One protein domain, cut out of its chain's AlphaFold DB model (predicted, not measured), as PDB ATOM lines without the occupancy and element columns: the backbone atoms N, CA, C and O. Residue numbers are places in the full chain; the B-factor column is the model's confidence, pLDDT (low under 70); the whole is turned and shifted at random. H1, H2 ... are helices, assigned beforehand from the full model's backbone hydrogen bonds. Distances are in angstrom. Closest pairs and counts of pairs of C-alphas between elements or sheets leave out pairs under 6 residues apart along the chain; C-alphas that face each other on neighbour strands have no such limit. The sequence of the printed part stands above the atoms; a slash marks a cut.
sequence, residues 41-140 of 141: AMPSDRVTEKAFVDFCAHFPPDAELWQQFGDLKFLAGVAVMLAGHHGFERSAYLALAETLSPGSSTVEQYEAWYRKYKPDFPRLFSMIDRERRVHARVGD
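What this domain is: This is residues 41 to 140 of the 141 residues of an uncharacterized protein of Betaproteobacteria bacterium RIFCSPLOWO2_12_FULL_62_58 (UniProt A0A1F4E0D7). Helices H3 and H4 form a hairpin, side by side and running opposite ways, with H5 packed crosswise on H3; H1 and H6 make a second, crossed pair that packs on each other and only comes near H3, and the far end of H6 reaches away from the rest. The printed part, 100 residues with six named helices and no named strand, is all helix. It is compact, with radius of gyration of the C-alphas 13.1 A and spans of 41 by 27 by 24 A.

Where its parts are: Find C-alpha 46 at (19.697, 65.196, 101.169), where H1, residues 46 to 58, starts. Then meet H2, residues 63 to 66, H3, 72 to 83, H4, 90 to 100, and H5, 107 to 117. H6, 121 to 138, runs 25.9 A to C-alpha 138 at (41.358, 62.357, 107.734).

How they stand to each other: H1 touches H6 with residues 53 to 58 alone, closest at C-alphas Ala 57 and Ile 128, 5.3 A. H2 only just touches H4, with 3 C-alpha pairs within 8 A. The hairpin H3 and H4 has a shallow tilt of 5 degrees; its closest C-alphas, Ala 76 and Ala 97, are 4.1 A apart. H5 touches H3, closest at C-alphas Tyr 110 and Gly 77, 6.1 A. Every O i to N i+4 pair is within hydrogen-bond range in H1, H3, H4, H5 and H6; H2 is too short for one.

The domain as a whole: The printed part has no cut. Glu 108 and Asp 140 have the farthest C-alphas, 42.6 A apart; residues 135 to 140 have pLDDT under 70.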
ATOM      1  N   ALA A  41      12.579  53.078 104.303       93.50
ATOM      2  CA  ALA A  41      12.662  53.107 102.855       93.50
ATOM      3  C   ALA A  41      13.955  53.832 102.448       93.50
ATOM      4  O   ALA A  41      14.662  54.374 103.302       93.50
ATOM      5  N   MET A  42      14.236  53.852 101.146       92.88
ATOM      6  CA  MET A  42      15.336  54.643 100.597       92.88
ATOM      7  C   MET A  42      15.128  56.138 100.893       92.88
ATOM      8  O   MET A  42      13.987  56.608 100.856       92.88
ATOM      9  N   PRO A  43      16.203  56.880 101.207       90.69
ATOM     10  CA  PRO A  43      16.117  58.299 101.529       90.69
ATOM     11  C   PRO A  43      15.609  59.114 100.332       90.69
ATOM     12  O   PRO A  43      15.969  58.846  99.187       90.69
ATOM     13  N   SER A  44      14.770  60.117 100.603       87.31
ATOM     14  CA  SER A  44      14.151  60.982  99.583       87.31
ATOM     15  C   SER A  44      14.678  62.417  99.590       87.31
ATOM     16  O   SER A  44      14.340  63.205  98.709       87.31
ATOM     17  N   ASP A  45      15.478  62.779 100.590       88.12
ATOM     18  CA  ASP A  45      16.049  64.110 100.756       88.12
ATOM     19  C   ASP A  45      17.536  64.022 101.114       88.12
ATOM     20  O   ASP A  45      18.054  62.976 101.503       88.12
ATOM     21  N   ARG A  46      18.240  65.148 100.984       84.81
ATOM     22  CA  ARG A  46      19.697  65.196 101.169       84.81
ATOM     23  C   ARG A  46      20.144  64.888 102.597       84.81
ATOM     24  O   ARG A  46      21.243  64.366 102.772       84.81
ATOM     25  N   VAL A  47      19.343  65.236 103.605       84.44
ATOM     26  CA  VAL A  47      19.707  65.038 105.012       84.44
ATOM     27  C   VAL A  47      19.603  63.558 105.352       84.44
ATOM     28  O   VAL A  47      20.566  62.980 105.857       84.44
ATOM     29  N   THR A  48      18.480  62.922 105.006       85.75
ATOM     30  CA  THR A  48      18.294  61.479 105.223       85.75
ATOM     31  C   THR A  48      19.242  60.641 104.371       85.75
ATOM     32  O   THR A  48      19.704  59.595 104.823       85.75
ATOM     33  N   GLU A  49      19.604  61.114 103.177       90.75
ATOM     34  CA  GLU A  49      20.579  60.449 102.315       90.75
ATOM     35  C   GLU A  49      21.992  60.478 102.891       90.75
ATOM     36  O   GLU A  49      22.645  59.436 102.925       90.75
ATOM     37  N   LYS A  50      22.461  61.629 103.390       88.50
ATOM     38  CA  LYS A  50      23.770  61.713 104.054       88.50
ATOM     39  C   LYS A  50      23.820  60.787 105.267       88.50
ATOM     40  O   LYS A  50      24.726  59.968 105.364       88.50
ATOM     41  N   ALA A  51      22.793  60.851 106.112       88.12
ATOM     42  CA  ALA A  51      22.601  59.959 107.250       88.12
ATOM     43  C   ALA A  51      22.664  58.468 106.858       88.12
ATOM     44  O   ALA A  51      23.333  57.671 107.512       88.12
ATOM     45  N   PHE A  52      21.984  58.086 105.775       91.81
ATOM     46  CA  PHE A  52      21.964  56.710 105.286       91.81
ATOM     47  C   PHE A  52      23.318  56.258 104.721       91.81
ATOM     48  O   PHE A  52      23.746  55.127 104.955       91.81
ATOM     49  N   VAL A  53      24.015  57.142 104.005       92.69
ATOM     50  CA  VAL A  53      25.366  56.881 103.494       92.69
ATOM     51  C   VAL A  53      26.352  56.710 104.642       92.69
ATOM     52  O   VAL A  53      27.123  55.755 104.617       92.69
ATOM     53  N   ASP A  54      26.289  57.560 105.666       88.56
ATOM     54  CA  ASP A  54      27.156  57.469 106.845       88.56
ATOM     55  C   ASP A  54      26.896  56.188 107.629       88.56
ATOM     56  O   ASP A  54      27.835  55.496 108.030       88.56
ATOM     57  N   PHE A  55      25.617  55.828 107.778       89.75
ATOM     58  CA  PHE A  55      25.213  54.552 108.348       89.75
ATOM     59  C   PHE A  55      25.874  53.385 107.602       89.75
ATOM     60  O   PHE A  55      26.618  52.608 108.197       89.75
ATOM     61  N   CYS A  56      25.679  53.301 106.283       92.88
ATOM     62  CA  CYS A  56      26.233  52.217 105.471       92.88
ATOM     63  C   CYS A  56      27.769  52.216 105.447       92.88
ATOM     64  O   CYS A  56      28.390  51.156 105.413       92.88
ATOM     65  N   ALA A  57      28.396  53.392 105.438       91.31
ATOM     66  CA  ALA A  57      29.841  53.532 105.338       91.31
ATOM     67  C   ALA A  57      30.565  53.098 106.616       91.31
ATOM     68  O   ALA A  57      31.648  52.511 106.514       91.31
ATOM     69  N   HIS A  58      29.982  53.376 107.787       84.94
ATOM     70  CA  HIS A  58      30.707  53.349 109.059       84.94
ATOM     71  C   HIS A  58      30.169  52.350 110.083       84.94
ATOM     72  O   HIS A  58      30.939  51.931 110.953       84.94
ATOM     73  N   PHE A  59      28.900  51.933 110.007       84.94
ATOM     74  CA  PHE A  59      28.353  51.018 111.010       84.94
ATOM     75  C   PHE A  59      28.878  49.592 110.827       84.94
ATOM     76  O   PHE A  59      28.865  49.061 109.710       84.94
ATOM     77  N   PRO A  60      29.308  48.934 111.921       88.56
ATOM     78  CA  PRO A  60      29.657  47.523 111.876       88.56
ATOM     79  C   PRO A  60      28.410  46.666 111.585       88.56
ATOM     80  O   PRO A  60      27.292  47.112 111.864       88.56
ATOM     81  N   PRO A  61      28.579  45.441 111.054       91.81
ATOM     82  CA  PRO A  61      27.485  44.493 110.848       91.81
ATOM     83  C   PRO A  61      27.023  43.885 112.184       91.81
ATOM     84  O   PRO A  61      27.274  42.721 112.476       91.81
ATOM     85  N   ASP A  62      26.384  44.704 113.015       89.62
ATOM     86  CA  ASP A  62      25.906  44.364 114.355       89.62
ATOM     87  C   ASP A  62      24.381  44.509 114.412       89.62
ATOM     88  O   ASP A  62      23.831  45.588 114.172       89.62
ATOM     89  N   ALA A  63      23.692  43.409 114.710       90.25
ATOM     90  CA  ALA A  63      22.238  43.371 114.673       90.25
ATOM     91  C   ALA A  63      21.591  44.237 115.762       90.25
ATOM     92  O   ALA A  63      20.590  44.894 115.481       90.25
ATOM     93  N   GLU A  64      22.145  44.270 116.977       87.94
ATOM     94  CA  GLU A  64      21.592  45.057 118.087       87.94
ATOM     95  C   GLU A  64      21.682  46.556 117.799       87.94
ATOM     96  O   GLU A  64      20.765  47.319 118.121       87.94
ATOM     97  N   LEU A  65      22.765  46.982 117.143       85.44
ATOM     98  CA  LEU A  65      22.900  48.351 116.664       85.44
ATOM     99  C   LEU A  65      21.908  48.635 115.539       85.44
ATOM    100  O   LEU A  65      21.143  49.592 115.634       85.44
ATOM    101  N   TRP A  66      21.874  47.809 114.492       90.81
ATOM    102  CA  TRP A  66      21.052  48.062 113.302       90.81
ATOM    103  C   TRP A  66      19.554  48.127 113.619       90.81
ATOM    104  O   TRP A  66      18.860  48.998 113.093       90.81
ATOM    105  N   GLN A  67      19.058  47.289 114.536       90.06
ATOM    106  CA  GLN A  67      17.649  47.274 114.958       90.06
ATOM    107  C   GLN A  67      17.143  48.629 115.484       90.06
ATOM    108  O   GLN A  67      15.948  48.921 115.417       90.06
ATOM    109  N   GLN A  68      18.035  49.488 115.981       86.94
ATOM    110  CA  GLN A  68      17.665  50.796 116.522       86.94
ATOM    111  C   GLN A  68      17.371  51.833 115.426       86.94
ATOM    112  O   GLN A  68      16.668  52.812 115.686       86.94
ATOM    113  N   PHE A  69      17.850  51.611 114.198       87.56
ATOM    114  CA  PHE A  69      17.858  52.622 113.136       87.56
ATOM    115  C   PHE A  69      16.756  52.471 112.096       87.56
ATOM    116  O   PHE A  69      16.658  53.314 111.209       87.56
ATOM    117  N   GLY A  70      15.900  51.448 112.156       88.25
ATOM    118  CA  GLY A  70      14.944  51.270 111.068       88.25
ATOM    119  C   GLY A  70      14.020  50.070 111.146       88.25
ATOM    120  O   GLY A  70      13.923  49.381 112.155       88.25
ATOM    121  N   ASP A  71      13.298  49.874 110.047       94.94
ATOM    122  CA  ASP A  71      12.526  48.664 109.791       94.94
ATOM    123  C   ASP A  71      13.469  47.499 109.477       94.94
ATOM    124  O   ASP A  71      14.369  47.621 108.644       94.94
ATOM    125  N   LEU A  72      13.253  46.355 110.126       96.44
ATOM    126  CA  LEU A  72      14.186  45.232 110.049       96.44
ATOM    127  C   LEU A  72      14.245  44.609 108.654       96.44
ATOM    128  O   LEU A  72      15.325  44.255 108.193       96.44
ATOM    129  N   LYS A  73      13.111  44.528 107.946       97.06
ATOM    130  CA  LYS A  73      13.073  43.998 106.575       97.06
ATOM    131  C   LYS A  73      13.780  44.936 105.609       97.06
ATOM    132  O   LYS A  73      14.502  44.483 104.724       97.06
ATOM    133  N   PHE A  74      13.582  46.243 105.778       97.31
ATOM    134  CA  PHE A  74      14.304  47.238 105.002       97.31
ATOM    135  C   PHE A  74      15.817  47.106 105.218       97.31
ATOM    136  O   PHE A  74      16.553  46.929 104.250       97.31
ATOM    137  N   LEU A  75      16.261  47.128 106.476       97.25
ATOM    138  CA  LEU A  75      17.674  47.057 106.839       97.25
ATOM    139  C   LEU A  75      18.329  45.727 106.459       97.25
ATOM    140  O   LEU A  75      19.483  45.724 106.041       97.25
ATOM    141  N   ALA A  76      17.603  44.612 106.523       98.12
ATOM    142  CA  ALA A  76      18.107  43.327 106.054       98.12
ATOM    143  C   ALA A  76      18.455  43.364 104.557       98.12
ATOM    144  O   ALA A  76      19.544  42.950 104.168       98.12
ATOM    145  N   GLY A  77      17.599  43.949 103.712       98.00
ATOM    146  CA  GLY A  77      17.924  44.118 102.292       98.00
ATOM    147  C   GLY A  77      19.074  45.103 102.040       98.00
ATOM    148  O   GLY A  77      19.876  44.883 101.133       98.00
ATOM    149  N   VAL A  78      19.234  46.130 102.885       97.75
ATOM    150  CA  VAL A  78      20.438  46.985 102.870       97.75
ATOM    151  C   VAL A  78      21.686  46.161 103.197       97.75
ATOM    152  O   VAL A  78      22.697  46.301 102.515       97.75
ATOM    153  N   ALA A  79      21.626  45.266 104.183       98.06
ATOM    154  CA  ALA A  79      22.749  44.397 104.525       98.06
ATOM    155  C   ALA A  79      23.123  43.458 103.362       98.06
ATOM    156  O   ALA A  79      24.299  43.375 103.012       98.06
ATOM    157  N   VAL A  80      22.143  42.836 102.692       98.31
ATOM    158  CA  VAL A  80      22.388  42.008 101.491       98.31
ATOM    159  C   VAL A  80      23.012  42.828 100.359       98.31
ATOM    160  O   VAL A  80      23.971  42.384  99.730       98.31
ATOM    161  N   MET A  81      22.523  44.050 100.131       97.31
ATOM    162  CA  MET A  81      23.103  44.976  99.155       97.31
ATOM    163  C   MET A  81      24.577  45.277  99.468       97.31
ATOM    164  O   MET A  81      25.416  45.198  98.572       97.31
ATOM    165  N   LEU A  82      24.911  45.598 100.723       97.38
ATOM    166  CA  LEU A  82      26.297  45.869 101.123       97.38
ATOM    167  C   LEU A  82      27.179  44.622 101.027       97.38
ATOM    168  O   LEU A  82      28.335  44.740 100.637       97.38
ATOM    169  N   ALA A  83      26.640  43.431 101.296       96.88
ATOM    170  CA  ALA A  83      27.363  42.171 101.130       96.88
ATOM    171  C   ALA A  83      27.812  41.919  99.676       96.88
ATOM    172  O   ALA A  83      28.779  41.191  99.446       96.88
ATOM    173  N   GLY A  84      27.109  42.503  98.699       94.19
ATOM    174  CA  GLY A  84      27.467  42.463  97.281       94.19
ATOM    175  C   GLY A  84      28.461  43.544  96.841       94.19
ATOM    176  O   GLY A  84      28.954  43.480  95.717       94.19
ATOM    177  N   HIS A  85      28.770  44.523  97.697       95.12
ATOM    178  CA  HIS A  85      29.646  45.643  97.358       95.12
ATOM    179  C   HIS A  85      31.071  45.448  97.883       95.12
ATOM    180  O   HIS A  85      31.304  44.926  98.975       95.12
ATOM    181  N   HIS A  86      32.055  45.903  97.110       89.88
ATOM    182  CA  HIS A  86      33.460  45.774  97.481       89.88
ATOM    183  C   HIS A  86      33.792  46.563  98.762       89.88
ATOM    184  O   HIS A  86      33.339  47.685  98.974       89.88
ATOM    185  N   GLY A  87      34.654  45.993  99.608       88.31
ATOM    186  CA  GLY A  87      35.094  46.619 100.857       88.31
ATOM    187  C   GLY A  87      34.202  46.322 102.064       88.31
ATOM    188  O   GLY A  87      34.528  46.773 103.167       88.31
ATOM    189  N   PHE A  88      33.134  45.546 101.879       93.12
ATOM    190  CA  PHE A  88      32.325  44.958 102.941       93.12
ATOM    191  C   PHE A  88      32.626  43.462 103.077       93.12
ATOM    192  O   PHE A  88      32.951  42.785 102.102       93.12
ATOM    193  N   GLU A  89      32.562  42.942 104.303       94.69
ATOM    194  CA  GLU A  89      32.795  41.519 104.550       94.69
ATOM    195  C   GLU A  89      31.495  40.752 104.283       94.69
ATOM    196  O   GLU A  89      30.545  40.809 105.062       94.69
ATOM    197  N   ARG A  90      31.439  40.090 103.124       96.56
ATOM    198  CA  ARG A  90      30.213  39.483 102.597       96.56
ATOM    199  C   ARG A  90      29.537  38.545 103.597       96.56
ATOM    200  O   ARG A  90      28.318  38.598 103.720       96.56
ATOM    201  N   SER A  91      30.286  37.686 104.291       97.31
ATOM    202  CA  SER A  91      29.679  36.676 105.166       97.31
ATOM    203  C   SER A  91      29.006  37.292 106.399       97.31
ATOM    204  O   SER A  91      27.870  36.931 106.706       97.31
ATOM    205  N   ALA A  92      29.620  38.296 107.031       96.44
ATOM    206  CA  ALA A  92      29.063  39.020 108.169       96.44
ATOM    207  C   ALA A  92      27.806  39.810 107.800       96.44
ATOM    208  O   ALA A  92      26.843  39.809 108.562       96.44
ATOM    209  N   TYR A  93      27.772  40.457 106.633       97.94
ATOM    210  CA  TYR A  93      26.582  41.205 106.210       97.94
ATOM    211  C   TYR A  93      25.419  40.294 105.792       97.94
ATOM    212  O   TYR A  93      24.265  40.637 106.045       97.94
ATOM    213  N   LEU A  94      25.687  39.112 105.227       98.38
ATOM    214  CA  LEU A  94      24.635  38.114 105.000       98.38
ATOM    215  C   LEU A  94      24.114  37.530 106.322       98.38
ATOM    216  O   LEU A  94      22.904  37.398 106.489       98.38
ATOM    217  N   ALA A  95      24.994  37.250 107.288       98.19
ATOM    218  CA  ALA A  95      24.584  36.809 108.623       98.19
ATOM    219  C   ALA A  95      23.758  37.882 109.357       98.19
ATOM    220  O   ALA A  95      22.751  37.572 109.998       98.19
ATOM    221  N   LEU A  96      24.141  39.155 109.220       97.94
ATOM    222  CA  LEU A  96      23.372  40.291 109.719       97.94
ATOM    223  C   LEU A  96      21.978  40.339 109.090       97.94
ATOM    224  O   LEU A  96      20.996  40.477 109.815       97.94
ATOM    225  N   ALA A  97      21.880  40.199 107.764       98.38
ATOM    226  CA  ALA A  97      20.598  40.185 107.066       98.38
ATOM    227  C   ALA A  97      19.667  39.093 107.618       98.38
ATOM    228  O   ALA A  97      18.528  39.384 107.984       98.38
ATOM    229  N   GLU A  98      20.177  37.868 107.773       98.31
ATOM    230  CA  GLU A  98      19.429  36.742 108.346       98.31
ATOM    231  C   GLU A  98      19.013  36.976 109.802       98.31
ATOM    232  O   GLU A  98      17.905  36.616 110.196       98.31
ATOM    233  N   THR A  99      19.863  37.636 110.588       98.19
ATOM    234  CA  THR A  99      19.550  37.987 111.981       98.19
ATOM    235  C   THR A  99      18.451  39.052 112.066       98.19
ATOM    236  O   THR A  99      17.586  38.981 112.934       98.19
ATOM    237  N   LEU A 100      18.465  40.045 111.170       97.50
ATOM    238  CA  LEU A 100      17.467  41.121 111.134       97.50
ATOM    239  C   LEU A 100      16.120  40.640 110.582       97.50
ATOM    240  O   LEU A 100      15.065  41.011 111.095       97.50
ATOM    241  N   SER A 101      16.143  39.837 109.523       97.75
ATOM    242  CA  SER A 101      14.952  39.269 108.898       97.75
ATOM    243  C   SER A 101      15.299  37.903 108.300       97.75
ATOM    244  O   SER A 101      15.877  37.861 107.210       97.75
ATOM    245  N   PRO A 102      14.907  36.794 108.951       97.94
ATOM    246  CA  PRO A 102      15.181  35.452 108.451       97.94
ATOM    247  C   PRO A 102      14.692  35.239 107.012       97.94
ATOM    248  O   PRO A 102      13.597  35.673 106.643       97.94
ATOM    249  N   GLY A 103      15.518  34.585 106.198       97.00
ATOM    250  CA  GLY A 103      15.300  34.326 104.776       97.00
ATOM    251  C   GLY A 103      15.607  35.506 103.849       97.00
ATOM    252  O   GLY A 103      15.474  35.367 102.634       97.00
ATOM    253  N   SER A 104      16.008  36.666 104.371       96.69
ATOM    254  CA  SER A 104      16.266  37.865 103.557       96.69
ATOM    255  C   SER A 104      17.480  37.754 102.631       96.69
ATOM    256  O   SER A 104      17.526  38.470 101.633       96.69
ATOM    257  N   SER A 105      18.433  36.860 102.916       95.56
ATOM    258  CA  SER A 105      19.593  36.604 102.050       95.56
ATOM    259  C   SER A 105      19.274  35.730 100.834       95.56
ATOM    260  O   SER A 105      20.118  35.592  99.944       95.56
ATOM    261  N   THR A 106      18.070  35.152 100.770       97.44
ATOM    262  CA  THR A 106      17.603  34.408  99.591       97.44
ATOM    263  C   THR A 106      17.395  35.347  98.406       97.44
ATOM    264  O   THR A 106      17.041  36.519  98.569       97.44
ATOM    265  N   VAL A 107      17.597  34.826  97.193       96.12
ATOM    266  CA  VAL A 107      17.465  35.613  95.957       96.12
ATOM    267  C   VAL A 107      16.043  36.151  95.824       96.12
ATOM    268  O   VAL A 107      15.851  37.329  95.538       96.12
ATOM    269  N   GLU A 108      15.042  35.326  96.116       97.50
ATOM    270  CA  GLU A 108      13.628  35.655  95.970       97.50
ATOM    271  C   GLU A 108      13.210  36.804  96.898       97.50
ATOM    272  O   GLU A 108      12.531  37.745  96.474       97.50
ATOM    273  N   GLN A 109      13.635  36.761  98.167       97.38
ATOM    274  CA  GLN A 109      13.326  37.819  99.132       97.38
ATOM    275  C   GLN A 109      14.088  39.105  98.820       97.38
ATOM    276  O   GLN A 109      13.520  40.198  98.921       97.38
ATOM    277  N   TYR A 110      15.349  38.994  98.397       97.06
ATOM    278  CA  TYR A 110      16.128  40.160  98.007       97.06
ATOM    279  C   TYR A 110      15.572  40.833  96.746       97.06
ATOM    280  O   TYR A 110      15.457  42.059  96.699       97.06
ATOM    281  N   GLU A 111      15.127  40.062  95.753       97.38
ATOM    282  CA  GLU A 111      14.439  40.597  94.577       97.38
ATOM    283  C   GLU A 111      13.135  41.310  94.946       97.38
ATOM    284  O   GLU A 111      12.853  42.396  94.431       97.38
ATOM    285  N   ALA A 112      12.335  40.730  95.846       97.50
ATOM    286  CA  ALA A 112      11.112  41.362  96.330       97.50
ATOM    287  C   ALA A 112      11.412  42.695  97.039       97.50
ATOM    288  O   ALA A 112      10.735  43.700  96.798       97.50
ATOM    289  N   TRP A 113      12.463  42.727  97.863       97.62
ATOM    290  CA  TRP A 113      12.955  43.948  98.494       97.62
ATOM    291  C   TRP A 113      13.395  44.984  97.447       97.62
ATOM    292  O   TRP A 113      12.957  46.136  97.502       97.62
ATOM    293  N   TYR A 114      14.170  44.577  96.439       96.88
ATOM    294  CA  TYR A 114      14.639  45.465  95.375       96.88
ATOM    295  C   TYR A 114      13.477  46.074  94.584       96.88
ATOM    296  O   TYR A 114      13.429  47.286  94.384       96.88
ATOM    297  N   ARG A 115      12.487  45.264  94.189       97.31
ATOM    298  CA  ARG A 115      11.299  45.742  93.457       97.31
ATOM    299  C   ARG A 115      10.480  46.743  94.271       97.31
ATOM    300  O   ARG A 115       9.920  47.678  93.697       97.31
ATOM    301  N   LYS A 116      10.415  46.551  95.592       96.94
ATOM    302  CA  LYS A 116       9.684  47.425  96.515       96.94
ATOM    303  C   LYS A 116      10.387  48.767  96.724       96.94
ATOM    304  O   LYS A 116       9.725  49.799  96.672       96.94
ATOM    305  N   TYR A 117      11.694  48.753  96.984       95.12
ATOM    306  CA  TYR A 117      12.438  49.946  97.411       95.12
ATOM    307  C   TYR A 117      13.215  50.647  96.291       95.12
ATOM    308  O   TYR A 117      13.575  51.807  96.465       95.12
ATOM    309  N   LYS A 118      13.445  49.970  95.158       94.12
ATOM    310  CA  LYS A 118      14.082  50.484  93.930       94.12
ATOM    311  C   LYS A 118      15.327  51.356  94.182       94.12
ATOM    312  O   LYS A 118      15.361  52.504  93.741       94.12
ATOM    313  N   PRO A 119      16.336  50.849  94.908       92.62
ATOM    314  CA  PRO A 119      17.562  51.601  95.158       92.62
ATOM    315  C   PRO A 119      18.343  51.898  93.872       92.62
ATOM    316  O   PRO A 119      18.497  51.035  93.010       92.62
ATOM    317  N   ASP A 120      18.917  53.097  93.791       93.75
ATOM    318  CA  ASP A 120      19.922  53.459  92.785       93.75
ATOM    319  C   ASP A 120      21.311  53.008  93.269       93.75
ATOM    320  O   ASP A 120      22.044  53.761  93.920       93.75
ATOM    321  N   PHE A 121      21.646  51.737  93.015       92.06
ATOM    322  CA  PHE A 121      22.901  51.142  93.483       92.06
ATOM    323  C   PHE A 121      24.155  51.877  92.994       92.06
ATOM    324  O   PHE A 121      24.998  52.175  93.843       92.06
ATOM    325  N   PRO A 122      24.316  52.215  91.695       93.44
ATOM    326  CA  PRO A 122      25.515  52.911  91.232       93.44
ATOM    327  C   PRO A 122      25.771  54.217  91.987       93.44
ATOM    328  O   PRO A 122      26.888  54.465  92.453       93.44
ATOM    329  N   ARG A 123      24.728  55.038  92.162       94.00
ATOM    330  CA  ARG A 123      24.842  56.299  92.893       94.00
ATOM    331  C   ARG A 123      25.161  56.054  94.362       94.00
ATOM    332  O   ARG A 123      26.110  56.645  94.877       94.00
ATOM    333  N   LEU A 124      24.424  55.163  95.020       93.50
ATOM    334  CA  LEU A 124      24.593  54.895  96.444       93.50
ATOM    335  C   LEU A 124      25.990  54.344  96.767       93.50
ATOM    336  O   LEU A 124      26.660  54.856  97.663       93.50
ATOM    337  N   PHE A 125      26.470  53.366  96.000       95.19
ATOM    338  CA  PHE A 125      27.814  52.812  96.166       95.19
ATOM    339  C   PHE A 125      28.900  53.862  95.934       95.19
ATOM    340  O   PHE A 125      29.840  53.948  96.724       95.19
ATOM    341  N   SER A 126      28.737  54.743  94.940       95.31
ATOM    342  CA  SER A 126      29.690  55.840  94.724       95.31
ATOM    343  C   SER A 126      29.795  56.786  95.931       95.31
ATOM    344  O   SER A 126      30.890  57.255  96.265       95.31
ATOM    345  N   MET A 127      28.673  57.039  96.614       94.88
ATOM    346  CA  MET A 127      28.614  57.888  97.804       94.88
ATOM    347  C   MET A 127      29.239  57.195  99.015       94.88
ATOM    348  O   MET A 127      30.070  57.804  99.686       94.88
ATOM    349  N   ILE A 128      28.915  55.919  99.244       94.44
ATOM    350  CA  ILE A 128      29.496  55.101 100.319       94.44
ATOM    351  C   ILE A 128      31.017  55.000 100.159       94.44
ATOM    352  O   ILE A 128      31.765  55.227 101.109       94.44
ATOM    353  N   ASP A 129      31.500  54.726  98.947       94.06
ATOM    354  CA  ASP A 129      32.934  54.630  98.678       94.06
ATOM    355  C   ASP A 129      33.649  55.966  98.884       94.06
ATOM    356  O   ASP A 129      34.770  56.012  99.401       94.06
ATOM    357  N   ARG A 130      33.017  57.075  98.480       92.94
ATOM    358  CA  ARG A 130      33.551  58.417  98.725       92.94
ATOM    359  C   ARG A 130      33.659  58.690 100.221       92.94
ATOM    360  O   ARG A 130      34.716  59.139 100.657       92.94
ATOM    361  N   GLU A 131      32.611  58.393 100.975       89.00
ATOM    362  CA  GLU A 131      32.543  58.599 102.420       89.00
ATOM    363  C   GLU A 131      33.635  57.798 103.150       89.00
ATOM    364  O   GLU A 131      34.454  58.355 103.888       89.00
ATOM    365  N   ARG A 132      33.770  56.507 102.823       85.56
ATOM    366  CA  ARG A 132      34.826  55.639 103.366       85.56
ATOM    367  C   ARG A 132      36.229  56.146 103.026       85.56
ATOM    368  O   ARG A 132      37.117  56.095 103.876       85.56
ATOM    369  N   ARG A 133      36.450  56.678 101.814       86.06
ATOM    370  CA  ARG A 133      37.742  57.274 101.416       86.06
ATOM    371  C   ARG A 133      38.059  58.572 102.153       86.06
ATOM    372  O   ARG A 133      39.215  58.774 102.509       86.06
ATOM    373  N   VAL A 134      37.083  59.460 102.346       78.31
ATOM    374  CA  VAL A 134      37.293  60.739 103.049       78.31
ATOM    375  C   VAL A 134      37.750  60.472 104.480       78.31
ATOM    376  O   VAL A 134      38.794  60.971 104.896       78.31
ATOM    377  N   HIS A 135      37.058  59.590 105.194       66.25
ATOM    378  CA  HIS A 135      37.423  59.230 106.566       66.25
ATOM    379  C   HIS A 135      38.720  58.414 106.645       66.25
ATOM    380  O   HIS A 135      39.504  58.567 107.583       66.25
ATOM    381  N   ALA A 136      39.020  57.620 105.613       63.12
ATOM    382  CA  ALA A 136      40.325  56.992 105.465       63.12
ATOM    383  C   ALA A 136      41.455  57.981 105.136       63.12
ATOM    384  O   ALA A 136      42.594  57.563 105.197       63.12
ATOM    385  N   ARG A 137      41.209  59.257 104.820       57.03
ATOM    386  CA  ARG A 137      42.271  60.271 104.627       57.03
ATOM    387  C   ARG A 137      42.437  61.190 105.833       57.03
ATOM    388  O   ARG A 137      43.556  61.561 106.155       57.03
ATOM    389  N   VAL A 138      41.345  61.501 106.531       52.25
ATOM    390  CA  VAL A 138      41.358  62.357 107.734       52.25
ATOM    391  C   VAL A 138      42.175  61.748 108.883       52.25
ATOM    392  O   VAL A 138      42.656  62.479 109.732       52.25
ATOM    393  N   GLY A 139      42.382  60.428 108.911       40.84
ATOM    394  CA  GLY A 139      43.252  59.799 109.913       40.84
ATOM    395  C   GLY A 139      44.720  59.591 109.502       40.84
ATOM    396  O   GLY A 139      45.439  58.936 110.257       40.84
ATOM    397  N   ASP A 140      45.130  60.007 108.293       41.19
ATOM    398  CA  ASP A 140      46.529  59.958 107.804       41.19
ATOM    399  C   ASP A 140      47.251  61.307 107.953       41.19
ATOM    400  O   ASP A 140      48.455  61.382 107.710       41.19
TER     401      ASP A 140